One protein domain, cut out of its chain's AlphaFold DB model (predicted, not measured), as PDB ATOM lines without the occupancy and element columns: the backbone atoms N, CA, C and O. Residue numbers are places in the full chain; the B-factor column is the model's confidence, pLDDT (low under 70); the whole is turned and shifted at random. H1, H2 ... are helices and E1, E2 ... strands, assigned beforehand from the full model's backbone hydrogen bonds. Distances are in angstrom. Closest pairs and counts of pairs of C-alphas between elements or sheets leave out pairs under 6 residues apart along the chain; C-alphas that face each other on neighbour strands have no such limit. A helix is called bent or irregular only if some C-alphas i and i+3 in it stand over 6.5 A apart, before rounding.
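AT A GLANCE: This is residues 16 to 74 and 173 to 240 of the 242 residues of an uncharacterized protein of Rodentolepis nana (UniProt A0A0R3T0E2). A strongly twisted sheet of four strands, E2 E1 E3 E4, has H1 and H3 covering one face, while H4 crosses the other face beside the end of E1 and the start of E3, and H6 keeps a looser hold on the sheet. H2 packs on H1 and is not on the sheet; the long loop of residues 199 to 211 makes one end of the longest axis, with H5 just after it. The printed part has 127 residues, with six named helices and four named strands in the order H1 H2 H3 E1 E2 H4 E3 H5 E4 H6; the sheet is antiparallel throughout and the class is mixed, helices and strands. The whole is compact, with a radius of gyration of the C-alphas of 14.4 A, and spans 41 by 34 by 24 A.

IN THESE COORDINATES: H1, residues 16 to 27, begins with C-alpha 16 at (214.239, 143.206, 113.690) and is 16.9 A long. H2, residues 31 to 44, is 19.8 A long and irregular: C-alphas 32 and 35 are 8.0 A apart. H3, residues 47 to 57, measures 16.1 A. E1, residues 66 to 74, is 25.7 A long and ends with C-alpha 74 at (236.026, 150.999, 98.219). After the cut come E2, residues 173 to 175, and H4, residues 181 to 187. E3, residues 189 to 198, is 24.1 A long and bends by 73 degrees at residue 192. H5, residues 212 to 215, runs without a residue between into E4, residues 216 to 222, 19.2 A long. H6, residues 229 to 238, is 14.2 A long and ends with C-alpha 238 at (222.144, 168.662, 122.256).

HOW THE PARTS SIT: H1 is the hub, touching H2, H3 and H5. With residues 21 to 25 alone it touches H2, closest at the C-alphas of Cys 25 and Gln 34, 6.2 A apart, at a steep tilt of 45 degrees, opposite ways. With residue 17 alone it only just touches H3, with 3 pairs of C-alphas within 8 A, the closest those of Ala 17 and Ile 53, 6.6 A; the two are about perpendicular, at 82 degrees. H1 touches H5 closest at the C-alphas of Leu 20 and Ile 212, 6.4 A. H1 lies over E3 at a height over the sheet of 8.0 A and runs slantwise to the strands, at 43 degrees to E3 on the local plane. H3 lies over E2 and E1, 8.9 A over the sheet; the C-alphas of Glu 49 and Val 174 are its closest to E2, 5.3 A. In the sheet, these backbone pairs are within hydrogen-bond range: between the antiparallel neighbours E1 and E2, N 70 and O 173 at 2.9 A; between the antiparallel neighbours E1 and E3, N 69 and O 194 at 2.8 A; and between the antiparallel neighbours E3 and E4, N 195 and O 219 at 2.9 A. The sheet and its helices form three layers, that is, helices on both faces of a sheet: H1 and H3 on one face of the sheet E2 E1 E3 E4, H4 and H6 on the other. H4 runs across the strands, at 69 degrees to E3 on the local plane. E2, H4 and E3 form a split strand-helix-strand unit, two strands running the same way with E1 between them, and its crossover is right-handed. H5 only grazes the sheet with residues 212 to 215. Every O i to N i+4 pair is within hydrogen-bond range in H1, H4 and H6, but 8 of 10 in H2 and 5 of 7 in H3; H5 is too short for such a pair.

THE WHOLE: The C-alphas of Asp 207 and Pro 227, 43.4 A apart, are the two farthest apart. Residues 75 to 172 are not printed, and C-alphas 74 and 173 are 12.6 A apart across the cut. E3 to H5, with 13 residues between, is the long link. The mean pLDDT of the printed part is 73.2; residues under 70 include 201 to 210 and 222 to 240, and H6 has a mean of 53.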
ATOM      1  N   ASP A  16     214.431 141.773 113.438       79.44
ATOM      2  CA  ASP A  16     214.239 143.206 113.690       79.44
ATOM      3  C   ASP A  16     215.511 144.017 113.391       79.44
ATOM      4  O   ASP A  16     215.479 145.089 112.786       79.44
ATOM      5  N   ALA A  17     216.681 143.489 113.745       80.50
ATOM      6  CA  ALA A  17     217.950 144.143 113.458       80.50
ATOM      7  C   ALA A  17     218.252 144.199 111.946       80.50
ATOM      8  O   ALA A  17     218.844 145.176 111.472       80.50
ATOM      9  N   ALA A  18     217.815 143.201 111.173       82.44
ATOM     10  CA  ALA A  18     217.922 143.201 109.714       82.44
ATOM     11  C   ALA A  18     216.978 144.231 109.057       82.44
ATOM     12  O   ALA A  18     217.376 144.924 108.110       82.44
ATOM     13  N   ASP A  19     215.767 144.399 109.587       84.38
ATOM     14  CA  ASP A  19     214.811 145.415 109.125       84.38
ATOM     15  C   ASP A  19     215.303 146.838 109.428       84.38
ATOM     16  O   ASP A  19     215.243 147.738 108.573       84.38
ATOM     17  N   LEU A  20     215.898 147.035 110.609       86.19
ATOM     18  CA  LEU A  20     216.563 148.286 110.965       86.19
ATOM     19  C   LEU A  20     217.700 148.590 109.985       86.19
ATOM     20  O   LEU A  20     217.806 149.702 109.460       86.19
ATOM     21  N   PHE A  21     218.534 147.593 109.693       86.56
ATOM     22  CA  PHE A  21     219.652 147.744 108.769       86.56
ATOM     23  C   PHE A  21     219.193 148.080 107.344       86.56
ATOM     24  O   PHE A  21     219.815 148.902 106.664       86.56
ATOM     25  N   THR A  22     218.079 147.502 106.899       86.50
ATOM     26  CA  THR A  22     217.466 147.818 105.601       86.50
ATOM     27  C   THR A  22     217.036 149.282 105.538       86.50
ATOM     28  O   THR A  22     217.347 149.980 104.568       86.50
ATOM     29  N   THR A  23     216.409 149.777 106.603       87.38
ATOM     30  CA  THR A  23     216.017 151.188 106.742       87.38
ATOM     31  C   THR A  23     217.240 152.110 106.701       87.38
ATOM     32  O   THR A  23     217.275 153.086 105.947       87.38
ATOM     33  N   VAL A  24     218.313 151.761 107.419       88.81
ATOM     34  CA  VAL A  24     219.590 152.495 107.368       88.81
ATOM     35  C   VAL A  24     220.173 152.517 105.951       88.81
ATOM     36  O   VAL A  24     220.628 153.564 105.486       88.81
ATOM     37  N   CYS A  25     220.144 151.393 105.232       88.50
ATOM     38  CA  CYS A  25     220.634 151.329 103.854       88.50
ATOM     39  C   CYS A  25     219.863 152.264 102.914       88.50
ATOM     40  O   CYS A  25     220.457 152.821 101.988       88.50
ATOM     41  N   GLN A  26     218.556 152.432 103.127       86.00
ATOM     42  CA  GLN A  26     217.742 153.376 102.361       86.00
ATOM     43  C   GLN A  26     218.173 154.818 102.641       86.00
ATOM     44  O   GLN A  26     218.429 155.566 101.697       86.00
ATOM     45  N   HIS A  27     218.344 155.176 103.915       84.50
ATOM     46  CA  HIS A  27     218.804 156.505 104.318       84.50
ATOM     47  C   HIS A  27     220.221 156.850 103.835       84.50
ATOM     48  O   HIS A  27     220.512 158.013 103.572       84.50
ATOM     49  N   LEU A  28     221.101 155.854 103.694       84.94
ATOM     50  CA  LEU A  28     222.464 156.026 103.171       84.94
ATOM     51  C   LEU A  28     222.557 155.909 101.636       84.94
ATOM     52  O   LEU A  28     223.661 155.826 101.084       84.94
ATOM     53  N   GLU A  29     221.419 155.877 100.935       84.75
ATOM     54  CA  GLU A  29     221.343 155.785  99.470       84.75
ATOM     55  C   GLU A  29     222.077 154.548  98.904       84.75
ATOM     56  O   GLU A  29     222.794 154.616  97.905       84.75
ATOM     57  N   ILE A  30     221.932 153.386  99.552       82.50
ATOM     58  CA  ILE A  30     222.545 152.107  99.130       82.50
ATOM     59  C   ILE A  30     221.528 151.259  98.341       82.50
ATOM     60  O   ILE A  30     221.533 150.043  98.429       82.50
ATOM     61  N   GLN A  31     220.620 151.868  97.573       77.38
ATOM     62  CA  GLN A  31     219.431 151.191  97.018       77.38
ATOM     63  C   GLN A  31     219.753 149.968  96.132       77.38
ATOM     64  O   GLN A  31     219.231 148.881  96.367       77.38
ATOM     65  N   ASP A  32     220.691 150.090  95.192       74.50
ATOM     66  CA  ASP A  32     221.018 148.998  94.256       74.50
ATOM     67  C   ASP A  32     221.955 147.930  94.844       74.50
ATOM     68  O   ASP A  32     222.239 146.910  94.212       74.50
ATOM     69  N   LYS A  33     222.477 148.169  96.052       77.38
ATOM     70  CA  LYS A  33     223.485 147.321  96.701       77.38
ATOM     71  C   LYS A  33     223.102 146.910  98.114       77.38
ATOM     72  O   LYS A  33     223.962 146.431  98.841       77.38
ATOM     73  N   GLN A  34     221.833 147.038  98.505       80.06
ATOM     74  CA  GLN A  34     221.378 146.681  99.857       80.06
ATOM     75  C   GLN A  34     221.694 145.222 100.187       80.06
ATOM     76  O   GLN A  34     222.303 144.942 101.213       80.06
ATOM     77  N   LYS A  35     221.375 144.299  99.268       80.00
ATOM     78  CA  LYS A  35     221.676 142.868  99.431       80.00
ATOM     79  C   LYS A  35     223.177 142.604  99.565       80.00
ATOM     80  O   LYS A  35     223.592 141.812 100.402       80.00
ATOM     81  N   GLU A  36     223.992 143.290  98.761       80.69
ATOM     82  CA  GLU A  36     225.453 143.187  98.832       80.69
ATOM     83  C   GLU A  36     225.971 143.735 100.170       80.69
ATOM     84  O   GLU A  36     226.750 143.068 100.843       80.69
ATOM     85  N   ALA A  37     225.503 144.910 100.592       80.31
ATOM     86  CA  ALA A  37     225.908 145.555 101.835       80.31
ATOM     87  C   ALA A  37     225.512 144.734 103.073       80.31
ATOM     88  O   ALA A  37     226.345 144.569 103.963       80.31
ATOM     89  N   LEU A  38     224.296 144.176 103.093       79.94
ATOM     90  CA  LEU A  38     223.816 143.279 104.146       79.94
ATOM     91  C   LEU A  38     224.663 142.001 104.197       79.94
ATOM     92  O   LEU A  38     225.240 141.693 105.234       79.94
ATOM     93  N   SER A  39     224.856 141.327 103.056       78.19
ATOM     94  CA  SER A  39     225.680 140.110 102.997       78.19
ATOM     95  C   SER A  39     227.134 140.368 103.405       78.19
ATOM     96  O   SER A  39     227.738 139.582 104.130       78.19
ATOM     97  N   ASN A  40     227.706 141.508 103.007       78.88
ATOM     98  CA  ASN A  40     229.056 141.894 103.402       78.88
ATOM     99  C   ASN A  40     229.141 142.184 104.904       78.88
ATOM    100  O   ASN A  40     230.194 141.966 105.502       78.88
ATOM    101  N   PHE A  41     228.074 142.702 105.510       80.56
ATOM    102  CA  PHE A  41     228.015 142.948 106.944       80.56
ATOM    103  C   PHE A  41     227.871 141.643 107.737       80.56
ATOM    104  O   PHE A  41     228.592 141.451 108.709       80.56
ATOM    105  N   GLU A  42     227.051 140.698 107.283       74.81
ATOM    106  CA  GLU A  42     226.920 139.373 107.910       74.81
ATOM    107  C   GLU A  42     228.211 138.547 107.797       74.81
ATOM    108  O   GLU A  42     228.666 137.933 108.764       74.81
ATOM    109  N   VAL A  43     228.845 138.560 106.617       70.12
ATOM    110  CA  VAL A  43     230.043 137.754 106.336       70.12
ATOM    111  C   VAL A  43     231.315 138.398 106.896       70.12
ATOM    112  O   VAL A  43     232.190 137.698 107.408       70.12
ATOM    113  N   TYR A  44     231.449 139.725 106.805       69.88
ATOM    114  CA  TYR A  44     232.679 140.451 107.162       69.88
ATOM    115  C   TYR A  44     232.513 141.439 108.327       69.88
ATOM    116  O   TYR A  44     233.414 142.263 108.553       69.88
ATOM    117  N   GLY A  45     231.381 141.416 109.027       67.69
ATOM    118  CA  GLY A  45     231.137 142.206 110.231       67.69
ATOM    119  C   GLY A  45     231.869 141.636 111.442       67.69
ATOM    120  O   GLY A  45     232.001 140.417 111.630       67.69
ATOM    121  N   SER A  46     232.375 142.527 112.289       78.00
ATOM    122  CA  SER A  46     232.942 142.128 113.577       78.00
ATOM    123  C   SER A  46     231.832 141.742 114.563       78.00
ATOM    124  O   SER A  46     230.735 142.294 114.529       78.00
ATOM    125  N   VAL A  47     232.124 140.819 115.491       80.69
ATOM    126  CA  VAL A  47     231.184 140.442 116.571       80.69
ATOM    127  C   VAL A  47     230.741 141.678 117.359       80.69
ATOM    128  O   VAL A  47     229.586 141.789 117.751       80.69
ATOM    129  N   SER A  48     231.647 142.640 117.538       81.69
ATOM    130  CA  SER A  48     231.373 143.906 118.211       81.69
ATOM    131  C   SER A  48     230.393 144.798 117.445       81.69
ATOM    132  O   SER A  48     229.570 145.443 118.078       81.69
ATOM    133  N   GLU A  49     230.455 144.841 116.109       85.31
ATOM    134  CA  GLU A  49     229.515 145.620 115.285       85.31
ATOM    135  C   GLU A  49     228.095 145.051 115.365       85.31
ATOM    136  O   GLU A  49     227.151 145.810 115.560       85.31
ATOM    137  N   LEU A  50     227.950 143.725 115.287       82.69
ATOM    138  CA  LEU A  50     226.653 143.057 115.440       82.69
ATOM    139  C   LEU A  50     226.083 143.269 116.846       82.69
ATOM    140  O   LEU A  50     224.943 143.696 116.996       82.69
ATOM    141  N   ALA A  51     226.904 143.072 117.881       83.19
ATOM    142  CA  ALA A  51     226.491 143.275 119.266       83.19
ATOM    143  C   ALA A  51     226.060 144.723 119.565       83.19
ATOM    144  O   ALA A  51     225.239 144.938 120.450       83.19
ATOM    145  N   LEU A  52     226.602 145.721 118.857       85.75
ATOM    146  CA  LEU A  52     226.163 147.113 118.995       85.75
ATOM    147  C   LEU A  52     224.749 147.332 118.454       85.75
ATOM    148  O   LEU A  52     223.992 148.075 119.072       85.75
ATOM    149  N   ILE A  53     224.391 146.685 117.343       85.06
ATOM    150  CA  ILE A  53     223.029 146.753 116.800       85.06
ATOM    151  C   ILE A  53     222.063 146.060 117.758       85.06
ATOM    152  O   ILE A  53     221.066 146.651 118.145       85.06
ATOM    153  N   GLU A  54     222.392 144.851 118.213       82.38
ATOM    154  CA  GLU A  54     221.531 144.081 119.126       82.38
ATOM    155  C   GLU A  54     221.303 144.795 120.473       82.38
ATOM    156  O   GLU A  54     220.236 144.704 121.085       82.38
ATOM    157  N   LYS A  55     222.277 145.594 120.925       80.75
ATOM    158  CA  LYS A  55     222.118 146.445 122.111       80.75
ATOM    159  C   LYS A  55     221.031 147.509 121.962       80.75
ATOM    160  O   LYS A  55     220.467 147.888 122.981       80.75
ATOM    161  N   LEU A  56     220.705 147.962 120.748       79.44
ATOM    162  CA  LEU A  56     219.603 148.909 120.529       79.44
ATOM    163  C   LEU A  56     218.234 148.307 120.882       79.44
ATOM    164  O   LEU A  56     217.326 149.030 121.290       79.44
ATOM    165  N   PHE A  57     218.105 146.985 120.754       78.69
ATOM    166  CA  PHE A  57     216.890 146.235 121.073       78.69
ATOM    167  C   PHE A  57     216.827 145.816 122.548       78.69
ATOM    168  O   PHE A  57     215.770 145.465 123.068       78.69
ATOM    169  N   SER A  58     217.954 145.896 123.258       73.69
ATOM    170  CA  SER A  58     218.046 145.522 124.666       73.69
ATOM    171  C   SER A  58     217.556 146.661 125.574       73.69
ATOM    172  O   SER A  58     218.002 147.795 125.426       73.69
ATOM    173  N   PRO A  59     216.682 146.396 126.562       59.47
ATOM    174  CA  PRO A  59     216.147 147.418 127.471       59.47
ATOM    175  C   PRO A  59     217.123 147.850 128.593       59.47
ATOM    176  O   PRO A  59     216.682 148.297 129.642       59.47
ATOM    177  N   SER A  60     218.443 147.664 128.448       59.75
ATOM    178  CA  SER A  60     219.382 147.785 129.579       59.75
ATOM    179  C   SER A  60     219.964 149.193 129.798       59.75
ATOM    180  O   SER A  60     220.554 149.769 128.884       59.75
ATOM    181  N   ASP A  61     219.949 149.619 131.063       51.53
ATOM    182  CA  ASP A  61     220.404 150.872 131.702       51.53
ATOM    183  C   ASP A  61     221.861 151.359 131.477       51.53
ATOM    184  O   ASP A  61     222.332 152.247 132.187       51.53
ATOM    185  N   SER A  62     222.643 150.826 130.528       49.81
ATOM    186  CA  SER A  62     224.038 151.281 130.355       49.81
ATOM    187  C   SER A  62     224.475 151.538 128.905       49.81
ATOM    188  O   SER A  62     224.945 150.677 128.163       49.81
ATOM    189  N   ALA A  63     224.423 152.831 128.580       52.47
ATOM    190  CA  ALA A  63     225.455 153.589 127.868       52.47
ATOM    191  C   ALA A  63     225.501 153.601 126.331       52.47
ATOM    192  O   ALA A  63     226.290 154.378 125.798       52.47
ATOM    193  N   THR A  64     224.674 152.862 125.587       56.19
ATOM    194  CA  THR A  64     224.637 153.038 124.115       56.19
ATOM    195  C   THR A  64     223.336 153.706 123.684       56.19
ATOM    196  O   THR A  64     222.422 153.053 123.204       56.19
ATOM    197  N   GLN A  65     223.252 155.025 123.890       67.69
ATOM    198  CA  GLN A  65     222.079 155.828 123.512       67.69
ATOM    199  C   GLN A  65     221.909 155.947 121.991       67.69
ATOM    200  O   GLN A  65     220.802 156.166 121.513       67.69
ATOM    201  N   ALA A  66     222.995 155.795 121.229       77.94
ATOM    202  CA  ALA A  66     222.975 155.873 119.779       77.94
ATOM    203  C   ALA A  66     224.054 154.983 119.155       77.94
ATOM    204  O   ALA A  66     225.135 154.786 119.717       77.94
ATOM    205  N   VAL A  67     223.768 154.490 117.957       86.94
ATOM    206  CA  VAL A  67     224.694 153.742 117.115       86.94
ATOM    207  C   VAL A  67     224.843 154.478 115.790       86.94
ATOM    208  O   VAL A  67     223.865 154.924 115.194       86.94
ATOM    209  N   ILE A  68     226.082 154.619 115.329       87.62
ATOM    210  CA  ILE A  68     226.423 155.365 114.122       87.62
ATOM    211  C   ILE A  68     226.802 154.384 113.018       87.62
ATOM    212  O   ILE A  68     227.733 153.583 113.166       87.62
ATOM    213  N   PHE A  69     226.092 154.487 111.901       89.31
ATOM    214  CA  PHE A  69     226.302 153.726 110.683       89.31
ATOM    215  C   PHE A  69     227.049 154.570 109.654       89.31
ATOM    216  O   PHE A  69     226.633 155.675 109.294       89.31
ATOM    217  N   TYR A  70     228.141 154.008 109.142       86.94
ATOM    218  CA  TYR A  70     228.982 154.618 108.121       86.94
ATOM    219  C   TYR A  70     228.923 153.802 106.843       86.94
ATOM    220  O   TYR A  70     229.209 152.604 106.855       86.94
ATOM    221  N   LYS A  71     228.642 154.465 105.726       86.62
ATOM    222  CA  LYS A  71     228.790 153.886 104.393       86.62
ATOM    223  C   LYS A  71     230.228 154.062 103.924       86.62
ATOM    224  O   LYS A  71     230.695 155.185 103.785       86.62
ATOM    225  N   ALA A  72     230.928 152.968 103.660       83.31
ATOM    226  CA  ALA A  72     232.250 152.960 103.049       83.31
ATOM    227  C   ALA A  72     232.162 152.468 101.607       83.31
ATOM    228  O   ALA A  72     231.619 151.391 101.337       83.31
ATOM    229  N   ILE A  73     232.731 153.242 100.682       79.00
ATOM    230  CA  ILE A  73     232.870 152.840  99.284       79.00
ATOM    231  C   ILE A  73     234.342 152.612  98.986       79.00
ATOM    232  O   ILE A  73     235.163 153.526  99.037       79.00
ATOM    233  N   THR A  74     234.669 151.380  98.615       76.00
ATOM    234  CA  THR A  74     236.026 150.999  98.219       76.00
ATOM    235  C   THR A  74     236.030 150.529  96.773       76.00
ATOM    236  O   THR A  74     235.085 149.901  96.302       76.00
ATOM    237  N   HIS A 173     229.847 150.134 108.228       86.75
ATOM    238  CA  HIS A 173     230.513 150.034 109.522       86.75
ATOM    239  C   HIS A 173     229.614 150.581 110.618       86.75
ATOM    240  O   HIS A 173     228.888 151.549 110.393       86.75
ATOM    241  N   VAL A 174     229.708 149.987 111.806       88.38
ATOM    242  CA  VAL A 174     228.846 150.314 112.944       88.38
ATOM    243  C   VAL A 174     229.706 150.654 114.155       88.38
ATOM    244  O   VAL A 174     230.607 149.898 114.524       88.38
ATOM    245  N   ARG A 175     229.471 151.811 114.778       84.88
ATOM    246  CA  ARG A 175     230.235 152.252 115.955       84.88
ATOM    247  C   ARG A 175     229.335 152.925 116.981       84.88
ATOM    248  O   ARG A 175     228.379 153.599 116.625       84.88
ATOM    249  N   ALA A 176     229.710 152.802 118.251       81.44
ATOM    250  CA  ALA A 176     229.122 153.590 119.333       81.44
ATOM    251  C   ALA A 176     229.643 155.041 119.361       81.44
ATOM    252  O   ALA A 176     228.977 155.923 119.883       81.44
ATOM    253  N   ALA A 177     230.836 155.291 118.806       79.88
ATOM    254  CA  ALA A 177     231.480 156.602 118.797       79.88
ATOM    255  C   ALA A 177     231.776 157.089 117.365       79.88
ATOM    256  O   ALA A 177     231.964 156.261 116.461       79.88
ATOM    257  N   PRO A 178     231.843 158.415 117.150       78.25
ATOM    258  CA  PRO A 178     232.293 159.007 115.898       78.25
ATOM    259  C   PRO A 178     233.677 158.518 115.465       78.25
ATOM    260  O   PRO A 178     234.568 158.389 116.303       78.25
ATOM    261  N   LEU A 179     233.876 158.283 114.166       77.44
ATOM    262  CA  LEU A 179     235.215 158.064 113.616       77.44
ATOM    263  C   LEU A 179     236.005 159.374 113.605       77.44
ATOM    264  O   LEU A 179     235.463 160.432 113.279       77.44
ATOM    265  N   THR A 180     237.304 159.281 113.870       78.06
ATOM    266  CA  THR A 180     238.238 160.373 113.574       78.06
ATOM    267  C   THR A 180     238.405 160.547 112.060       78.06
ATOM    268  O   THR A 180     238.238 159.595 111.293       78.06
ATOM    269  N   ASP A 181     238.819 161.736 111.609       72.94
ATOM    270  CA  ASP A 181     239.092 162.001 110.185       72.94
ATOM    271  C   ASP A 181     240.091 161.005 109.583       72.94
ATOM    272  O   ASP A 181     239.934 160.545 108.449       72.94
ATOM    273  N   GLN A 182     241.114 160.632 110.356       77.50
ATOM    274  CA  GLN A 182     242.123 159.679 109.911       77.50
ATOM    275  C   GLN A 182     241.525 158.279 109.715       77.50
ATOM    276  O   GLN A 182     241.873 157.596 108.749       77.50
ATOM    277  N   GLU A 183     240.641 157.836 110.607       82.06
ATOM    278  CA  GLU A 183     239.956 156.546 110.487       82.06
ATOM    279  C   GLU A 183     238.952 156.551 109.335       82.06
ATOM    280  O   GLU A 183     238.957 155.622 108.527       82.06
ATOM    281  N   ALA A 184     238.151 157.612 109.204       78.00
ATOM    282  CA  ALA A 184     237.199 157.771 108.109       78.00
ATOM    283  C   ALA A 184     237.907 157.766 106.744       78.00
ATOM    284  O   ALA A 184     237.479 157.065 105.822       78.00
ATOM    285  N   HIS A 185     239.041 158.468 106.634       77.00
ATOM    286  CA  HIS A 185     239.872 158.463 105.431       77.00
ATOM    287  C   HIS A 185     240.463 157.075 105.143       77.00
ATOM    288  O   HIS A 185     240.406 156.609 104.006       77.00
ATOM    289  N   LYS A 186     241.009 156.388 106.157       81.06
ATOM    290  CA  LYS A 186     241.555 155.023 106.008       81.06
ATOM    291  C   LYS A 186     240.496 154.019 105.546       81.06
ATOM    292  O   LYS A 186     240.821 153.110 104.788       81.06
ATOM    293  N   LEU A 187     239.258 154.177 106.005       75.69
ATOM    294  CA  LEU A 187     238.147 153.279 105.689       75.69
ATOM    295  C   LEU A 187     237.409 153.646 104.391       75.69
ATOM    296  O   LEU A 187     236.574 152.865 103.942       75.69
ATOM    297  N   GLY A 188     237.701 154.794 103.768       77.44
ATOM    298  CA  GLY A 188     236.995 155.241 102.560       77.44
ATOM    299  C   GLY A 188     235.514 155.535 102.813       77.44
ATOM    300  O   GLY A 188     234.662 155.230 101.975       77.44
ATOM    301  N   VAL A 189     235.199 156.073 103.992       78.50
ATOM    302  CA  VAL A 189     233.831 156.380 104.421       78.50
ATOM    303  C   VAL A 189     233.290 157.618 103.697       78.50
ATOM    304  O   VAL A 189     233.997 158.609 103.503       78.50
ATOM    305  N   GLU A 190     232.027 157.556 103.282       67.81
ATOM    306  CA  GLU A 190     231.314 158.663 102.661       67.81
ATOM    307  C   GLU A 190     230.983 159.777 103.655       67.81
ATOM    308  O   GLU A 190     230.862 159.594 104.862       67.81
ATOM    309  N   ARG A 191     230.760 160.964 103.095       64.94
ATOM    310  CA  ARG A 191     230.384 162.195 103.795       64.94
ATOM    311  C   ARG A 191     228.933 162.192 104.299       64.94
ATOM    312  O   ARG A 191     228.344 163.254 104.437       64.94
ATOM    313  N   CYS A 192     228.337 161.030 104.525       69.81
ATOM    314  CA  CYS A 192     226.979 160.887 105.031       69.81
ATOM    315  C   CYS A 192     226.962 159.732 106.031       69.81
ATOM    316  O   CYS A 192     227.385 158.620 105.702       69.81
ATOM    317  N   VAL A 193     226.518 160.012 107.253       82.00
ATOM    318  CA  VAL A 193     226.400 159.016 108.323       82.00
ATOM    319  C   VAL A 193     224.975 159.004 108.845       82.00
ATOM    320  O   VAL A 193     224.312 160.044 108.891       82.00
ATOM    321  N   CYS A 194     224.512 157.822 109.234       85.69
ATOM    322  CA  CYS A 194     223.192 157.626 109.811       85.69
ATOM    323  C   CYS A 194     223.364 157.298 111.290       85.69
ATOM    324  O   CYS A 194     224.011 156.310 111.638       85.69
ATOM    325  N   VAL A 195     222.833 158.150 112.159       85.94
ATOM    326  CA  VAL A 195     222.806 157.921 113.601       85.94
ATOM    327  C   VAL A 195     221.431 157.378 113.948       85.94
ATOM    328  O   VAL A 195     220.423 157.998 113.620       85.94
ATOM    329  N   VAL A 196     221.403 156.224 114.602       85.88
ATOM    330  CA  VAL A 196     220.179 155.564 115.048       85.88
ATOM    331  C   VAL A 196     220.160 155.572 116.562       85.88
ATOM    332  O   VAL A 196     221.105 155.096 117.198       85.88
ATOM    333  N   ARG A 197     219.076 156.083 117.136       84.12
ATOM    334  CA  ARG A 197     218.801 156.011 118.573       84.12
ATOM    335  C   ARG A 197     217.404 155.478 118.810       84.12
ATOM    336  O   ARG A 197     216.537 155.617 117.954       84.12
ATOM    337  N   ARG A 198     217.178 154.878 119.971       79.62
ATOM    338  CA  ARG A 198     215.829 154.493 120.385       79.62
ATOM    339  C   ARG A 198     215.061 155.749 120.792       79.62
ATOM    340  O   ARG A 198     215.613 156.571 121.521       79.62
ATOM    341  N   ALA A 199     213.841 155.910 120.285       75.00
ATOM    342  CA  ALA A 199     213.026 157.098 120.546       75.00
ATOM    343  C   ALA A 199     212.575 157.164 122.014       75.00
ATOM    344  O   ALA A 199     212.620 158.226 122.623       75.00
ATOM    345  N   ASP A 200     212.214 156.012 122.587       73.75
ATOM    346  CA  ASP A 200     211.887 155.857 124.004       73.75
ATOM    347  C   ASP A 200     212.611 154.611 124.563       73.75
ATOM    348  O   ASP A 200     212.266 153.474 124.203       73.75
ATOM    349  N   PRO A 201     213.680 154.790 125.363       67.25
ATOM    350  CA  PRO A 201     214.450 153.677 125.913       67.25
ATOM    351  C   PRO A 201     213.677 152.886 126.978       67.25
ATOM    352  O   PRO A 201     213.950 151.693 127.143       67.25
ATOM    353  N   ASP A 202     212.701 153.515 127.638       67.06
ATOM    354  CA  ASP A 202     211.958 152.948 128.767       67.06
ATOM    355  C   ASP A 202     210.761 152.106 128.305       67.06
ATOM    356  O   ASP A 202     210.298 151.221 129.029       67.06
ATOM    357  N   VAL A 203     210.269 152.330 127.082       66.12
ATOM    358  CA  VAL A 203     209.184 151.536 126.489       66.12
ATOM    359  C   VAL A 203     209.734 150.202 125.995       66.12
ATOM    360  O   VAL A 203     210.405 150.196 124.966       66.12
ATOM    361  N   PRO A 204     209.463 149.055 126.649       64.56
ATOM    362  CA  PRO A 204     209.931 147.756 126.170       64.56
ATOM    363  C   PRO A 204     209.415 147.483 124.752       64.56
ATOM    364  O   PRO A 204     208.289 147.855 124.428       64.56
ATOM    365  N   PHE A 205     210.216 146.787 123.936       67.38
ATOM    366  CA  PHE A 205     209.753 146.198 122.677       67.38
ATOM    367  C   PHE A 205     208.651 145.179 123.012       67.38
ATOM    368  O   PHE A 205     208.932 144.022 123.312       67.38
ATOM    369  N   LYS A 206     207.399 145.636 123.089       56.34
ATOM    370  CA  LYS A 206     206.215 144.790 123.231       56.34
ATOM    371  C   LYS A 206     205.577 144.643 121.858       56.34
ATOM    372  O   LYS A 206     205.143 145.638 121.288       56.34
ATOM    373  N   ASP A 207     205.558 143.398 121.397       55.22
ATOM    374  CA  ASP A 207     204.769 142.795 120.322       55.22
ATOM    375  C   ASP A 207     204.337 143.714 119.153       55.22
ATOM    376  O   ASP A 207     203.350 144.448 119.218       55.22
ATOM    377  N   ASP A 208     205.091 143.586 118.055       54.84
ATOM    378  CA  ASP A 208     204.705 143.512 116.630       54.84
ATOM    379  C   ASP A 208     203.834 144.581 115.944       54.84
ATOM    380  O   ASP A 208     203.622 144.485 114.734       54.84
ATOM    381  N   ILE A 209     203.324 145.611 116.621       57.84
ATOM    382  CA  ILE A 209     202.353 146.515 115.963       57.84
ATOM    383  C   ILE A 209     203.015 147.753 115.336       57.84
ATOM    384  O   ILE A 209     202.479 148.335 114.389       57.84
ATOM    385  N   LEU A 210     204.180 148.170 115.831       62.50
ATOM    386  CA  LEU A 210     204.811 149.421 115.415       62.50
ATOM    387  C   LEU A 210     205.948 149.186 114.407       62.50
ATOM    388  O   LEU A 210     206.836 148.376 114.669       62.50
ATOM    389  N   PRO A 211     205.970 149.903 113.265       70.38
ATOM    390  CA  PRO A 211     207.068 149.797 112.313       70.38
ATOM    391  C   PRO A 211     208.375 150.238 112.977       70.38
ATOM    392  O   PRO A 211     208.384 151.186 113.764       70.38
ATOM    393  N   ILE A 212     209.496 149.607 112.616       71.69
ATOM    394  CA  ILE A 212     210.803 149.871 113.240       71.69
ATOM    395  C   ILE A 212     211.199 151.356 113.185       71.69
ATOM    396  O   ILE A 212     211.808 151.890 114.106       71.69
ATOM    397  N   THR A 213     210.752 152.062 112.145       71.19
ATOM    398  CA  THR A 213     210.935 153.507 111.952       71.19
ATOM    399  C   THR A 213     210.257 154.383 113.002       71.19
ATOM    400  O   THR A 213     210.612 155.547 113.129       71.19
ATOM    401  N   SER A 214     209.276 153.855 113.734       74.25
ATOM    402  CA  SER A 214     208.594 154.563 114.825       74.25
ATOM    403  C   SER A 214     209.229 154.318 116.195       74.25
ATOM    404  O   SER A 214     209.029 155.108 117.111       74.25
ATOM    405  N   LEU A 215     210.022 153.249 116.326       76.88
ATOM    406  CA  LEU A 215     210.733 152.885 117.557       76.88
ATOM    407  C   LEU A 215     212.122 153.531 117.627       76.88
ATOM    408  O   LEU A 215     212.690 153.705 118.710       76.88
ATOM    409  N   PHE A 216     212.658 153.903 116.467       82.31
ATOM    410  CA  PHE A 216     213.972 154.502 116.322       82.31
ATOM    411  C   PHE A 216     213.892 155.880 115.685       82.31
ATOM    412  O   PHE A 216     213.176 156.102 114.712       82.31
ATOM    413  N   GLU A 217     214.705 156.793 116.195       83.94
ATOM    414  CA  GLU A 217     214.968 158.062 115.545       83.94
ATOM    415  C   GLU A 217     216.232 157.962 114.693       83.94
ATOM    416  O   GLU A 217     217.277 157.476 115.138       83.94
ATOM    417  N   PHE A 218     216.117 158.458 113.462       84.00
ATOM    418  CA  PHE A 218     217.175 158.462 112.463       84.00
ATOM    419  C   PHE A 218     217.631 159.893 112.224       84.00
ATOM    420  O   PHE A 218     216.869 160.733 111.745       84.00
ATOM    421  N   ILE A 219     218.899 160.162 112.510       82.50
ATOM    422  CA  ILE A 219     219.518 161.461 112.263       82.50
ATOM    423  C   ILE A 219     220.556 161.279 111.161       82.50
ATOM    424  O   ILE A 219     221.550 160.568 111.327       82.50
ATOM    425  N   ILE A 220     220.331 161.939 110.025       79.81
ATOM    426  CA  ILE A 220     221.267 161.931 108.900       79.81
ATOM    427  C   ILE A 220     222.172 163.143 109.001       79.81
ATOM    428  O   ILE A 220     221.721 164.287 108.923       79.81
ATOM    429  N   VAL A 221     223.468 162.887 109.158       73.31
ATOM    430  CA  VAL A 221     224.468 163.948 109.233       73.31
ATOM    431  C   VAL A 221     225.306 163.944 107.965       73.31
ATOM    432  O   VAL A 221     226.085 163.025 107.702       73.31
ATOM    433  N   LEU A 222     225.162 165.021 107.193       66.00
ATOM    434  CA  LEU A 222     226.039 165.336 106.072       66.00
ATOM    435  C   LEU A 222     227.357 165.898 106.620       66.00
ATOM    436  O   LEU A 222     227.395 166.929 107.289       66.00
ATOM    437  N   TYR A 223     228.439 165.187 106.336       64.19
ATOM    438  CA  TYR A 223     229.781 165.361 106.873       64.19
ATOM    439  C   TYR A 223     230.725 165.982 105.837       64.19
ATOM    440  O   TYR A 223     231.379 165.273 105.071       64.19
ATOM    441  N   PRO A 224     230.909 167.304 105.789       50.69
ATOM    442  CA  PRO A 224     232.047 167.864 105.084       50.69
ATOM    443  C   PRO A 224     233.276 167.727 105.993       50.69
ATOM    444  O   PRO A 224     233.614 168.709 106.622       50.69
ATOM    445  N   ILE A 225     233.876 166.526 106.114       50.44
ATOM    446  CA  ILE A 225     235.148 166.231 106.836       50.44
ATOM    447  C   ILE A 225     235.370 167.186 108.030       50.44
ATOM    448  O   ILE A 225     235.961 168.254 107.864       50.44
ATOM    449  N   LEU A 226     234.815 166.862 109.204       45.75
ATOM    450  CA  LEU A 226     234.841 167.790 110.333       45.75
ATOM    451  C   LEU A 226     236.259 167.892 110.908       45.75
ATOM    452  O   LEU A 226     236.730 166.908 111.465       45.75
ATOM    453  N   PRO A 227     236.865 169.090 110.971       45.72
ATOM    454  CA  PRO A 227     238.106 169.287 111.718       45.72
ATOM    455  C   PRO A 227     237.960 169.036 113.236       45.72
ATOM    456  O   PRO A 227     238.955 169.100 113.954       45.72
ATOM    457  N   ASN A 228     236.748 168.769 113.758       50.69
ATOM    458  CA  ASN A 228     236.515 168.516 115.180       50.69
ATOM    459  C   ASN A 228     235.323 167.566 115.444       50.69
ATOM    460  O   ASN A 228     234.163 167.921 115.234       50.69
ATOM    461  N   CYS A 229     235.599 166.359 115.951       52.03
ATOM    462  CA  CYS A 229     234.590 165.346 116.302       52.03
ATOM    463  C   CYS A 229     233.669 165.774 117.464       52.03
ATOM    464  O   CYS A 229     232.534 165.303 117.554       52.03
ATOM    465  N   ASN A 230     234.121 166.694 118.322       52.69
ATOM    466  CA  ASN A 230     233.358 167.163 119.482       52.69
ATOM    467  C   ASN A 230     232.101 167.965 119.089       52.69
ATOM    468  O   ASN A 230     231.117 167.963 119.826       52.69
ATOM    469  N   ASP A 231     232.081 168.587 117.906       53.78
ATOM    470  CA  ASP A 231     230.900 169.293 117.391       53.78
ATOM    471  C   ASP A 231     229.796 168.330 116.933       53.78
ATOM    472  O   ASP A 231     228.612 168.637 117.069       53.78
ATOM    473  N   LEU A 232     230.155 167.142 116.430       56.50
ATOM    474  CA  LEU A 232     229.169 166.099 116.147       56.50
ATOM    475  C   LEU A 232     228.604 165.544 117.451       56.50
ATOM    476  O   LEU A 232     227.389 165.457 117.595       56.50
ATOM    477  N   ILE A 233     229.481 165.184 118.393       54.53
ATOM    478  CA  ILE A 233     229.076 164.636 119.691       54.53
ATOM    479  C   ILE A 233     228.157 165.627 120.400       54.53
ATOM    480  O   ILE A 233     227.090 165.233 120.849       54.53
ATOM    481  N   SER A 234     228.499 166.916 120.411       53.84
ATOM    482  CA  SER A 234     227.654 167.945 121.015       53.84
ATOM    483  C   SER A 234     226.364 168.213 120.239       53.84
ATOM    484  O   SER A 234     225.373 168.546 120.872       53.84
ATOM    485  N   LYS A 235     226.306 168.047 118.910       56.41
ATOM    486  CA  LYS A 235     225.030 168.093 118.168       56.41
ATOM    487  C   LYS A 235     224.140 166.897 118.487       56.41
ATOM    488  O   LYS A 235     222.959 167.097 118.735       56.41
ATOM    489  N   ILE A 236     224.718 165.696 118.525       55.00
ATOM    490  CA  ILE A 236     224.022 164.458 118.896       55.00
ATOM    491  C   ILE A 236     223.549 164.536 120.354       55.00
ATOM    492  O   ILE A 236     222.428 164.145 120.639       55.00
ATOM    493  N   GLN A 237     224.356 165.092 121.261       50.72
ATOM    494  CA  GLN A 237     224.010 165.285 122.674       50.72
ATOM    495  C   GLN A 237     223.055 166.465 122.903       50.72
ATOM    496  O   GLN A 237     222.188 166.376 123.754       50.72
ATOM    497  N   LYS A 238     223.123 167.562 122.140       47.69
ATOM    498  CA  LYS A 238     222.144 168.662 122.256       47.69
ATOM    499  C   LYS A 238     220.751 168.255 121.778       47.69
ATOM    500  O   LYS A 238     219.772 168.773 122.297       47.69
ATOM    501  N   SER A 239     220.642 167.299 120.854       42.75
ATOM    502  CA  SER A 239     219.365 166.638 120.537       42.75
ATOM    503  C   SER A 239     218.880 165.656 121.622       42.75
ATOM    504  O   SER A 239     217.827 165.047 121.448       42.75
ATOM    505  N   VAL A 240     219.633 165.470 122.716       39.56
ATOM    506  CA  VAL A 240     219.253 164.680 123.909       39.56
ATOM    507  C   VAL A 240     218.637 165.568 125.007       39.56
ATOM    508  O   VAL A 240     218.008 165.035 125.909       39.56
TER     509      VAL A 240